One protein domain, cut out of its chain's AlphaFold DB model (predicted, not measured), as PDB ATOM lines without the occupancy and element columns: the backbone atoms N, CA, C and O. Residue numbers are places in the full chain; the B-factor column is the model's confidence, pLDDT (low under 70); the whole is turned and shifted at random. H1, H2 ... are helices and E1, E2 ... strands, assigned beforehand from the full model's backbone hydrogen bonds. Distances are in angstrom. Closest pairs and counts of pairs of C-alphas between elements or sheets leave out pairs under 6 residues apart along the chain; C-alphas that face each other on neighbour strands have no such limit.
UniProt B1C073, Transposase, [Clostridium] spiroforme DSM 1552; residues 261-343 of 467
ATOM      1  N   ARG A 261      49.491  40.377   8.832       96.50
ATOM      2  CA  ARG A 261      49.577  40.862  10.212       96.50
ATOM      3  C   ARG A 261      49.743  42.386  10.291       96.50
ATOM      4  O   ARG A 261      49.104  43.016  11.127       96.50
ATOM      5  N   ILE A 262      50.589  43.002   9.462       96.69
ATOM      6  CA  ILE A 262      50.769  44.466   9.422       96.69
ATOM      7  C   ILE A 262      49.466  45.153   9.020       96.69
ATOM      8  O   ILE A 262      49.099  46.144   9.648       96.69
ATOM      9  N   ASN A 263      48.761  44.633   8.014       95.62
ATOM     10  CA  ASN A 263      47.478  45.176   7.572       95.62
ATOM     11  C   ASN A 263      46.458  45.129   8.717       95.62
ATOM     12  O   ASN A 263      45.885  46.163   9.057       95.62
ATOM     13  N   SER A 264      46.322  43.975   9.375       95.00
ATOM     14  CA  SER A 264      45.508  43.800  10.583       95.00
ATOM     15  C   SER A 264      45.876  44.809  11.681       95.00
ATOM     16  O   SER A 264      45.045  45.609  12.118       95.00
ATOM     17  N   MET A 265      47.157  44.868  12.054       95.81
ATOM     18  CA  MET A 265      47.673  45.772  13.084       95.81
ATOM     19  C   MET A 265      47.392  47.245  12.751       95.81
ATOM     20  O   MET A 265      47.060  48.026  13.644       95.81
ATOM     21  N   ASN A 266      47.505  47.630  11.478       96.25
ATOM     22  CA  ASN A 266      47.237  48.990  11.019       96.25
ATOM     23  C   ASN A 266      45.744  49.346  11.070       96.25
ATOM     24  O   ASN A 266      45.433  50.503  11.346       96.25
ATOM     25  N   ARG A 267      44.821  48.388  10.878       94.56
ATOM     26  CA  ARG A 267      43.376  48.614  11.098       94.56
ATOM     27  C   ARG A 267      43.112  49.028  12.546       94.56
ATOM     28  O   ARG A 267      42.534  50.091  12.785       94.56
ATOM     29  N   TYR A 268      43.621  48.252  13.504       94.81
ATOM     30  CA  TYR A 268      43.489  48.564  14.931       94.81
ATOM     31  C   TYR A 268      44.199  49.865  15.309       94.81
ATOM     32  O   TYR A 268      43.652  50.675  16.054       94.81
ATOM     33  N   TYR A 269      45.394  50.110  14.765       95.44
ATOM     34  CA  TYR A 269      46.141  51.346  15.006       95.44
ATOM     35  C   TYR A 269      45.384  52.592  14.528       95.44
ATOM     36  O   TYR A 269      45.269  53.567  15.273       95.44
ATOM     37  N   SER A 270      44.832  52.559  13.315       95.75
ATOM     38  CA  SER A 270      44.042  53.660  12.758       95.75
ATOM     39  C   SER A 270      42.786  53.925  13.582       95.75
ATOM     40  O   SER A 270      42.514  55.077  13.919       95.75
ATOM     41  N   ARG A 271      42.056  52.871  13.977       94.75
ATOM     42  CA  ARG A 271      40.852  53.015  14.806       94.75
ATOM     43  C   ARG A 271      41.172  53.552  16.199       94.75
ATOM     44  O   ARG A 271      40.531  54.496  16.651       94.75
ATOM     45  N   LYS A 272      42.225  53.029  16.832       94.19
ATOM     46  CA  LYS A 272      42.753  53.531  18.106       94.19
ATOM     47  C   LYS A 272      43.086  55.022  18.035       94.19
ATOM     48  O   LYS A 272      42.687  55.787  18.908       94.19
ATOM     49  N   ASN A 273      43.812  55.448  17.002       94.50
ATOM     50  CA  ASN A 273      44.193  56.849  16.831       94.50
ATOM     51  C   ASN A 273      42.992  57.760  16.576       94.50
ATOM     52  O   ASN A 273      42.990  58.894  17.045       94.50
ATOM     53  N   TYR A 274      41.995  57.285  15.831       94.31
ATOM     54  CA  TYR A 274      40.747  58.011  15.624       94.31
ATOM     55  C   TYR A 274      40.019  58.246  16.955       94.31
ATOM     56  O   TYR A 274      39.708  59.389  17.279       94.31
ATOM     57  N   LEU A 275      39.827  57.190  17.754       94.06
ATOM     58  CA  LEU A 275      39.153  57.273  19.053       94.06
ATOM     59  C   LEU A 275      39.914  58.172  20.042       94.06
ATOM     60  O   LEU A 275      39.300  58.997  20.706       94.06
ATOM     61  N   ASN A 276      41.249  58.096  20.075       92.50
ATOM     62  CA  ASN A 276      42.086  58.950  20.929       92.50
ATOM     63  C   ASN A 276      42.012  60.451  20.602       92.50
ATOM     64  O   ASN A 276      42.351  61.268  21.450       92.50
ATOM     65  N   LYS A 277      41.643  60.827  19.370       93.69
ATOM     66  CA  LYS A 277      41.508  62.237  18.964       93.69
ATOM     67  C   LYS A 277      40.151  62.837  19.334       93.69
ATOM     68  O   LYS A 277      39.965  64.039  19.176       93.69
ATOM     69  N   LYS A 278      39.196  62.012  19.759       93.44
ATOM     70  CA  LYS A 278      37.849  62.454  20.102       93.44
ATOM     71  C   LYS A 278      37.847  63.002  21.531       93.44
ATOM     72  O   LYS A 278      38.260  62.303  22.447       93.44
ATOM     73  N   GLU A 279      37.377  64.235  21.723       86.25
ATOM     74  CA  GLU A 279      37.388  64.896  23.043       86.25
ATOM     75  C   GLU A 279      36.424  64.241  24.045       86.25
ATOM     76  O   GLU A 279      36.764  64.080  25.212       86.25
ATOM     77  N   ASN A 280      35.249  63.803  23.580       91.06
ATOM     78  CA  ASN A 280      34.229  63.155  24.406       91.06
ATOM     79  C   ASN A 280      33.886  61.770  23.837       91.06
ATOM     80  O   ASN A 280      33.175  61.660  22.833       91.06
ATOM     81  N   LEU A 281      34.402  60.713  24.473       90.56
ATOM     82  CA  LEU A 281      34.059  59.326  24.142       90.56
ATOM     83  C   LEU A 281      32.832  58.865  24.932       90.56
ATOM     84  O   LEU A 281      32.764  59.021  26.154       90.56
ATOM     85  N   THR A 282      31.898  58.219  24.237       94.31
ATOM     86  CA  THR A 282      30.828  57.444  24.880       94.31
ATOM     87  C   THR A 282      31.401  56.219  25.599       94.31
ATOM     88  O   THR A 282      32.512  55.778  25.306       94.31
ATOM     89  N   GLU A 283      30.650  55.625  26.529       93.19
ATOM     90  CA  GLU A 283      31.111  54.426  27.249       93.19
ATOM     91  C   GLU A 283      31.391  53.246  26.302       93.19
ATOM     92  O   GLU A 283      32.386  52.537  26.454       93.19
ATOM     93  N   ALA A 284      30.581  53.101  25.249       94.19
ATOM     94  CA  ALA A 284      30.819  52.129  24.185       94.19
ATOM     95  C   ALA A 284      32.155  52.377  23.461       94.19
ATOM     96  O   ALA A 284      32.918  51.442  23.232       94.19
ATOM     97  N   GLU A 285      32.478  53.635  23.154       93.81
ATOM     98  CA  GLU A 285      33.733  53.999  22.486       93.81
ATOM     99  C   GLU A 285      34.959  53.861  23.398       93.81
ATOM    100  O   GLU A 285      36.045  53.554  22.911       93.81
ATOM    101  N   LYS A 286      34.812  54.040  24.718       93.31
ATOM    102  CA  LYS A 286      35.886  53.733  25.679       93.31
ATOM    103  C   LYS A 286      36.188  52.235  25.714       93.31
ATOM    104  O   LYS A 286      37.358  51.849  25.689       93.31
ATOM    105  N   ASN A 287      35.148  51.400  25.730       93.88
ATOM    106  CA  ASN A 287      35.296  49.945  25.666       93.88
ATOM    107  C   ASN A 287      35.939  49.517  24.343       93.88
ATOM    108  O   ASN A 287      36.899  48.747  24.345       93.88
ATOM    109  N   GLU A 288      35.493  50.093  23.226       94.25
ATOM    110  CA  GLU A 288      36.109  49.868  21.920       94.25
ATOM    111  C   GLU A 288      37.589  50.280  21.916       94.25
ATOM    112  O   GLU A 288      38.437  49.500  21.485       94.25
ATOM    113  N   LEU A 289      37.926  51.465  22.442       94.81
ATOM    114  CA  LEU A 289      39.304  51.957  22.534       94.81
ATOM    115  C   LEU A 289      40.205  50.998  23.328       94.81
ATOM    116  O   LEU A 289      41.366  50.784  22.949       94.81
ATOM    117  N   SER A 290      39.678  50.421  24.410       93.00
ATOM    118  CA  SER A 290      40.359  49.396  25.203       93.00
ATOM    119  C   SER A 290      40.641  48.149  24.360       93.00
ATOM    120  O   SER A 290      41.802  47.744  24.234       93.00
ATOM    121  N   GLU A 291      39.625  47.602  23.689       92.75
ATOM    122  CA  GLU A 291      39.762  46.394  22.865       92.75
ATOM    123  C   GLU A 291      40.708  46.590  21.677       92.75
ATOM    124  O   GLU A 291      41.648  45.808  21.502       92.75
ATOM    125  N   VAL A 292      40.566  47.665  20.895       94.31
ATOM    126  CA  VAL A 292      41.475  47.920  19.759       94.31
ATOM    127  C   VAL A 292      42.916  48.151  20.224       94.31
ATOM    128  O   VAL A 292      43.871  47.797  19.527       94.31
ATOM    129  N   SER A 293      43.106  48.713  21.424       94.12
ATOM    130  CA  SER A 293      44.434  48.893  22.019       94.12
ATOM    131  C   SER A 293      45.072  47.567  22.428       94.12
ATOM    132  O   SER A 293      46.280  47.397  22.223       94.12
ATOM    133  N   ARG A 294      44.280  46.637  22.974       94.88
ATOM    134  CA  ARG A 294      44.713  45.280  23.335       94.88
ATOM    135  C   ARG A 294      45.091  44.474  22.089       94.88
ATOM    136  O   ARG A 294      46.202  43.945  22.042       94.88
ATOM    137  N   HIS A 295      44.262  44.491  21.045       94.56
ATOM    138  CA  HIS A 295      44.552  43.838  19.760       94.56
ATOM    139  C   HIS A 295      45.840  44.366  19.117       94.56
ATOM    140  O   HIS A 295      46.746  43.598  18.781       94.56
ATOM    141  N   TYR A 296      45.986  45.693  19.029       95.44
ATOM    142  CA  TYR A 296      47.216  46.318  18.535       95.44
ATOM    143  C   TYR A 296      48.452  45.877  19.334       95.44
ATOM    144  O   TYR A 296      49.502  45.582  18.760       95.44
ATOM    145  N   TYR A 297      48.344  45.831  20.666       96.06
ATOM    146  CA  TYR A 297      49.432  45.394  21.538       96.06
ATOM    147  C   TYR A 297      49.838  43.946  21.267       96.06
ATOM    148  O   TYR A 297      51.035  43.670  21.150       96.06
ATOM    149  N   VAL A 298      48.869  43.039  21.126       95.75
ATOM    150  CA  VAL A 298      49.144  41.622  20.879       95.75
ATOM    151  C   VAL A 298      49.836  41.425  19.530       95.75
ATOM    152  O   VAL A 298      50.927  40.850  19.482       95.75
ATOM    153  N   LEU A 299      49.303  42.032  18.466       95.25
ATOM    154  CA  LEU A 299      49.871  41.986  17.112       95.25
ATOM    155  C   LEU A 299      51.250  42.645  16.987       95.25
ATOM    156  O   LEU A 299      51.993  42.330  16.057       95.25
ATOM    157  N   LYS A 300      51.603  43.569  17.887       94.81
ATOM    158  CA  LYS A 300      52.905  44.253  17.887       94.81
ATOM    159  C   LYS A 300      53.944  43.562  18.761       94.81
ATOM    160  O   LYS A 300      55.102  43.480  18.369       94.81
ATOM    161  N   LYS A 301      53.564  43.105  19.955       94.69
ATOM    162  CA  LYS A 301      54.506  42.543  20.936       94.69
ATOM    163  C   LYS A 301      54.708  41.042  20.765       94.69
ATOM    164  O   LYS A 301      55.816  40.553  20.970       94.69
ATOM    165  N   PHE A 302      53.657  40.313  20.401       94.38
ATOM    166  CA  PHE A 302      53.670  38.852  20.355       94.38
ATOM    167  C   PHE A 302      53.694  38.287  18.929       94.38
ATOM    168  O   PHE A 302      53.608  37.078  18.757       94.38
ATOM    169  N   HIS A 303      53.903  39.123  17.904       92.88
ATOM    170  CA  HIS A 303      53.920  38.699  16.495       92.88
ATOM    171  C   HIS A 303      54.865  37.531  16.184       92.88
ATOM    172  O   HIS A 303      54.623  36.776  15.248       92.88
ATOM    173  N   TRP A 304      55.946  37.377  16.953       92.38
ATOM    174  CA  TRP A 304      56.900  36.278  16.815       92.38
ATOM    175  C   TRP A 304      56.231  34.897  16.921       92.38
ATOM    176  O   TRP A 304      56.750  33.937  16.352       92.38
ATOM    177  N   MET A 305      55.077  34.794  17.597       92.06
ATOM    178  CA  MET A 305      54.293  33.560  17.711       92.06
ATOM    179  C   MET A 305      53.847  33.033  16.346       92.06
ATOM    180  O   MET A 305      53.953  31.834  16.104       92.06
ATOM    181  N   LEU A 306      53.461  33.923  15.424       90.12
ATOM    182  CA  LEU A 306      53.009  33.567  14.073       90.12
ATOM    183  C   LEU A 306      54.104  32.890  13.232       90.12
ATOM    184  O   LEU A 306      53.817  32.161  12.285       90.12
ATOM    185  N   PHE A 307      55.371  33.128  13.571       89.00
ATOM    186  CA  PHE A 307      56.539  32.630  12.838       89.00
ATOM    187  C   PHE A 307      57.266  31.508  13.582       89.00
ATOM    188  O   PHE A 307      58.325  31.050  13.145       89.00
ATOM    189  N   SER A 308      56.729  31.068  14.723       83.75
ATOM    190  CA  SER A 308      57.311  29.972  15.483       83.75
ATOM    191  C   SER A 308      57.023  28.638  14.796       83.75
ATOM    192  O   SER A 308      55.906  28.365  14.358       83.75
ATOM    193  N   ASN A 309      58.041  27.782  14.718       67.44
ATOM    194  CA  ASN A 309      57.907  26.461  14.107       67.44
ATOM    195  C   ASN A 309      57.641  25.349  15.132       67.44
ATOM    196  O   ASN A 309      57.180  24.296  14.721       67.44
ATOM    197  N   ASN A 310      57.944  25.547  16.428       60.97
ATOM    198  CA  ASN A 310      57.997  24.450  17.416       60.97
ATOM    199  C   ASN A 310      57.799  24.872  18.888       60.97
ATOM    200  O   ASN A 310      58.172  24.129  19.797       60.97
ATOM    201  N   ASN A 311      57.245  26.052  19.175       67.56
ATOM    202  CA  ASN A 311      56.990  26.421  20.567       67.56
ATOM    203  C   ASN A 311      55.704  25.744  21.073       67.56
ATOM    204  O   ASN A 311      54.615  26.292  20.924       67.56
ATOM    205  N   LYS A 312      55.847  24.550  21.668       72.50
ATOM    206  CA  LYS A 312      54.730  23.765  22.230       72.50
ATOM    207  C   LYS A 312      53.888  24.571  23.219       72.50
ATOM    208  O   LYS A 312      52.679  24.399  23.244       72.50
ATOM    209  N   CYS A 313      54.499  25.504  23.950       72.62
ATOM    210  CA  CYS A 313      53.797  26.346  24.915       72.62
ATOM    211  C   CYS A 313      52.792  27.317  24.270       72.62
ATOM    212  O   CYS A 313      51.943  27.840  24.980       72.62
ATOM    213  N   ILE A 314      52.882  27.588  22.958       78.75
ATOM    214  CA  ILE A 314      51.860  28.366  22.228       78.75
ATOM    215  C   ILE A 314      50.573  27.547  22.067       78.75
ATOM    216  O   ILE A 314      49.494  28.117  22.011       78.75
ATOM    217  N   TYR A 315      50.673  26.220  22.015       78.44
ATOM    218  CA  TYR A 315      49.544  25.328  21.736       78.44
ATOM    219  C   TYR A 315      49.063  24.555  22.964       78.44
ATOM    220  O   TYR A 315      48.172  23.721  22.844       78.44
ATOM    221  N   ASP A 316      49.671  24.791  24.127       85.19
ATOM    222  CA  ASP A 316      49.325  24.104  25.364       85.19
ATOM    223  C   ASP A 316      48.498  25.032  26.271       85.19
ATOM    224  O   ASP A 316      49.054  25.958  26.876       85.19
ATOM    225  N   PRO A 317      47.178  24.798  26.385       87.81
ATOM    226  CA  PRO A 317      46.308  25.607  27.230       87.81
ATOM    227  C   PRO A 317      46.585  25.412  28.728       87.81
ATOM    228  O   PRO A 317      46.149  26.238  29.528       87.81
ATOM    229  N   ASN A 318      47.323  24.365  29.119       90.00
ATOM    230  CA  ASN A 318      47.575  24.013  30.519       90.00
ATOM    231  C   ASN A 318      48.821  24.692  31.105       90.00
ATOM    232  O   ASN A 318      49.111  24.535  32.291       90.00
ATOM    233  N   VAL A 319      49.572  25.449  30.300       90.19
ATOM    234  CA  VAL A 319      50.738  26.199  30.782       90.19
ATOM    235  C   VAL A 319      50.294  27.271  31.779       90.19
ATOM    236  O   VAL A 319      49.313  27.982  31.541       90.19
ATOM    237  N   GLU A 320      51.056  27.419  32.867       92.06
ATOM    238  CA  GLU A 320      50.797  28.402  33.921       92.06
ATOM    239  C   GLU A 320      50.636  29.821  33.350       92.06
ATOM    240  O   GLU A 320      51.476  30.329  32.593       92.06
ATOM    241  N   LYS A 321      49.534  30.469  33.729       95.06
ATOM    242  CA  LYS A 321      49.180  31.804  33.250       95.06
ATOM    243  C   LYS A 321      49.938  32.874  34.024       95.06
ATOM    244  O   LYS A 321      50.083  32.806  35.240       95.06
ATOM    245  N   LYS A 322      50.363  33.925  33.324       94.31
ATOM    246  CA  LYS A 322      51.045  35.080  33.920       94.31
ATOM    247  C   LYS A 322      50.215  36.339  33.735       94.31
ATOM    248  O   LYS A 322      49.608  36.548  32.685       94.31
ATOM    249  N   TYR A 323      50.210  37.199  34.751       95.69
ATOM    250  CA  TYR A 323      49.476  38.456  34.683       95.69
ATOM    251  C   TYR A 323      50.071  39.385  33.614       95.69
ATOM    252  O   TYR A 323      51.249  39.751  33.660       95.69
ATOM    253  N   ASN A 324      49.250  39.793  32.651       95.75
ATOM    254  CA  ASN A 324      49.609  40.726  31.595       95.75
ATOM    255  C   ASN A 324      48.934  42.072  31.855       95.75
ATOM    256  O   ASN A 324      47.733  42.224  31.656       95.75
ATOM    257  N   LYS A 325      49.729  43.071  32.255       93.69
ATOM    258  CA  LYS A 325      49.235  44.405  32.635       93.69
ATOM    259  C   LYS A 325      48.405  45.098  31.547       93.69
ATOM    260  O   LYS A 325      47.489  45.835  31.879       93.69
ATOM    261  N   VAL A 326      48.721  44.879  30.268       92.06
ATOM    262  CA  VAL A 326      48.019  45.544  29.152       92.06
ATOM    263  C   VAL A 326      46.683  44.868  28.848       92.06
ATOM    264  O   VAL A 326      45.711  45.549  28.547       92.06
ATOM    265  N   LEU A 327      46.628  43.539  28.960       93.44
ATOM    266  CA  LEU A 327      45.390  42.771  28.796       93.44
ATOM    267  C   LEU A 327      44.548  42.722  30.082       93.44
ATOM    268  O   LEU A 327      43.414  42.266  30.044       93.44
ATOM    269  N   GLN A 328      45.098  43.196  31.207       92.38
ATOM    270  CA  GLN A 328      44.453  43.256  32.523       92.38
ATOM    271  C   GLN A 328      43.933  41.894  33.018       92.38
ATOM    272  O   GLN A 328      42.857  41.800  33.597       92.38
ATOM    273  N   GLY A 329      44.719  40.828  32.835       94.50
ATOM    274  CA  GLY A 329      44.339  39.476  33.254       94.50
ATOM    275  C   GLY A 329      45.500  38.484  33.228       94.50
ATOM    276  O   GLY A 329      46.623  38.841  32.867       94.50
ATOM    277  N   TYR A 330      45.234  37.240  33.625       95.56
ATOM    278  CA  TYR A 330      46.200  36.140  33.576       95.56
ATOM    279  C   TYR A 330      46.084  35.397  32.249       95.56
ATOM    280  O   TYR A 330      45.026  34.862  31.934       95.56
ATOM    281  N   PHE A 331      47.185  35.344  31.502       95.25
ATOM    282  CA  PHE A 331      47.245  34.709  30.188       95.25
ATOM    283  C   PHE A 331      48.492  33.832  30.075       95.25
ATOM    284  O   PHE A 331      49.567  34.203  30.559       95.25
ATOM    285  N   ASN A 332      48.375  32.692  29.403       94.06
ATOM    286  CA  ASN A 332      49.524  31.978  28.849       94.06
ATOM    287  C   ASN A 332      49.684  32.311  27.350       94.06
ATOM    288  O   ASN A 332      49.000  33.183  26.811       94.06
ATOM    289  N   TYR A 333      50.639  31.676  26.669       93.00
ATOM    290  CA  TYR A 333      50.855  31.944  25.245       93.00
ATOM    291  C   TYR A 333      49.735  31.412  24.349       93.00
ATOM    292  O   TYR A 333      49.487  32.036  23.322       93.00
ATOM    293  N   TYR A 334      49.042  30.346  24.757       92.44
ATOM    294  CA  TYR A 334      47.840  29.867  24.077       92.44
ATOM    295  C   TYR A 334      46.737  30.925  24.100       92.44
ATOM    296  O   TYR A 334      46.264  31.327  23.042       92.44
ATOM    297  N   ASP A 335      46.415  31.466  25.282       94.00
ATOM    298  CA  ASP A 335      45.377  32.490  25.425       94.00
ATOM    299  C   ASP A 335      45.719  33.759  24.617       94.00
ATOM    300  O   ASP A 335      44.850  34.375  24.011       94.00
ATOM    301  N   ILE A 336      46.997  34.168  24.597       94.19
ATOM    302  CA  ILE A 336      47.445  35.348  23.832       94.19
ATOM    303  C   ILE A 336      47.360  35.098  22.325       94.19
ATOM    304  O   ILE A 336      47.041  36.019  21.575       94.19
ATOM    305  N   PHE A 337      47.695  33.890  21.876       92.69
ATOM    306  CA  PHE A 337      47.660  33.530  20.465       92.69
ATOM    307  C   PHE A 337      46.225  33.435  19.946       92.69
ATOM    308  O   PHE A 337      45.908  34.026  18.920       92.69
ATOM    309  N   ASP A 338      45.348  32.773  20.698       92.00
ATOM    310  CA  ASP A 338      43.915  32.732  20.418       92.00
ATOM    311  C   ASP A 338      43.319  34.152  20.405       92.00
ATOM    312  O   ASP A 338      42.697  34.531  19.418       92.00
ATOM    313  N   TYR A 339      43.639  35.005  21.388       92.81
ATOM    314  CA  TYR A 339      43.227  36.419  21.376       92.81
ATOM    315  C   TYR A 339      43.764  37.201  20.160       92.81
ATOM    316  O   TYR A 339      43.133  38.145  19.698       92.81
ATOM    317  N   MET A 340      44.936  36.843  19.624       92.44
ATOM    318  CA  MET A 340      45.515  37.513  18.450       92.44
ATOM    319  C   MET A 340      44.732  37.239  17.166       92.44
ATOM    320  O   MET A 340      44.720  38.091  16.278       92.44
ATOM    321  N   ILE A 341      44.170  36.039  17.043       91.56
ATOM    322  CA  ILE A 341      43.684  35.500  15.771       91.56
ATOM    323  C   ILE A 341      42.162  35.370  15.739       91.56
ATOM    324  O   ILE A 341      41.571  35.579  14.684       91.56
ATOM    325  N   ARG A 342      41.522  35.087  16.881       88.69
ATOM    326  CA  ARG A 342      40.084  34.790  16.988       88.69
ATOM    327  C   ARG A 342      39.196  35.810  16.274       88.69
ATOM    328  O   ARG A 342      38.265  35.419  15.577       88.69
ATOM    329  N   ASP A 343      39.509  37.094  16.418       85.00
ATOM    330  CA  ASP A 343      38.708  38.187  15.856       85.00
ATOM    331  C   ASP A 343      39.243  38.697  14.500       85.00
ATOM    332  O   ASP A 343      38.683  39.625  13.912       85.00
TER     333      ASP A 343
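What this domain is: This is residues 261 to 343 of the 467 residues of the protein "Transposase" of [Clostridium] spiroforme DSM 1552 (UniProt B1C073). A long helical hairpin, H1 and H2, makes one end of the domain; at the other, H4 packs steeply on residues 295 to 299 of H2, and a long loop from the short H3 leads to a small strand hairpin, E1 and E2. The printed part has 83 residues, with four named helices and two named strands in the order H1 H2 H3 E1 E2 H4; the sheet E1 - E2 is antiparallel and the class is mostly helix. The whole is only just compact, close to loose, with a radius of gyration of the C-alphas of 14.2 A, and elongated, spanning 45 by 26 by 17 A.

Where its parts are: E1 is residues 322 to 324 and E2 residues 329 to 331. H4 is residues 333 to 341, 12.4 A long, ending with C-alpha 341 at (43.684, 35.500, 15.771). H2, residues 283 to 301, is 27.0 A long. H1, residues 261 to 276, is 22.3 A long and begins with C-alpha 261 at (49.577, 40.862, 10.212). H3 is residues 303 to 307.

How they stand to each other: E1 and E2 form an antiparallel hairpin at 127 degrees, with N 324 and O 329 2.8 A apart, within hydrogen-bond range. Both strands are apart from H2. H4 touches H2 at a steep tilt of 65 degrees, opposite ways, with residues 295 to 299 of H2 alone; the closest C-alphas, of Val 298 and Met 340, are 6.0 A apart. H1 and H2, a helical hairpin, touch at a shallow tilt of 34 degrees, only just short of steep, opposite ways; the closest C-alphas, of Tyr 268 and Val 292, are 5.3 A apart. H3 is close to H4 but not clearly touching, the closest C-alphas, of Met 305 and Phe 337, being 7.2 A apart. In H1, H2 and H4 every O i to N i+4 pair is within hydrogen-bond range; in H3 0 of 1 is, beside 2 of 2 O i to N i+3 pairs.

The domain as a whole: The two C-alphas farthest apart, of Asn 280 and Asn 310, are 46.0 A apart. The printed part has no cut. The link from H3 to E1, residues 308 to 321, is long. The mean pLDDT of the printed part is 91.3, and residues 309 to 311 are under 70.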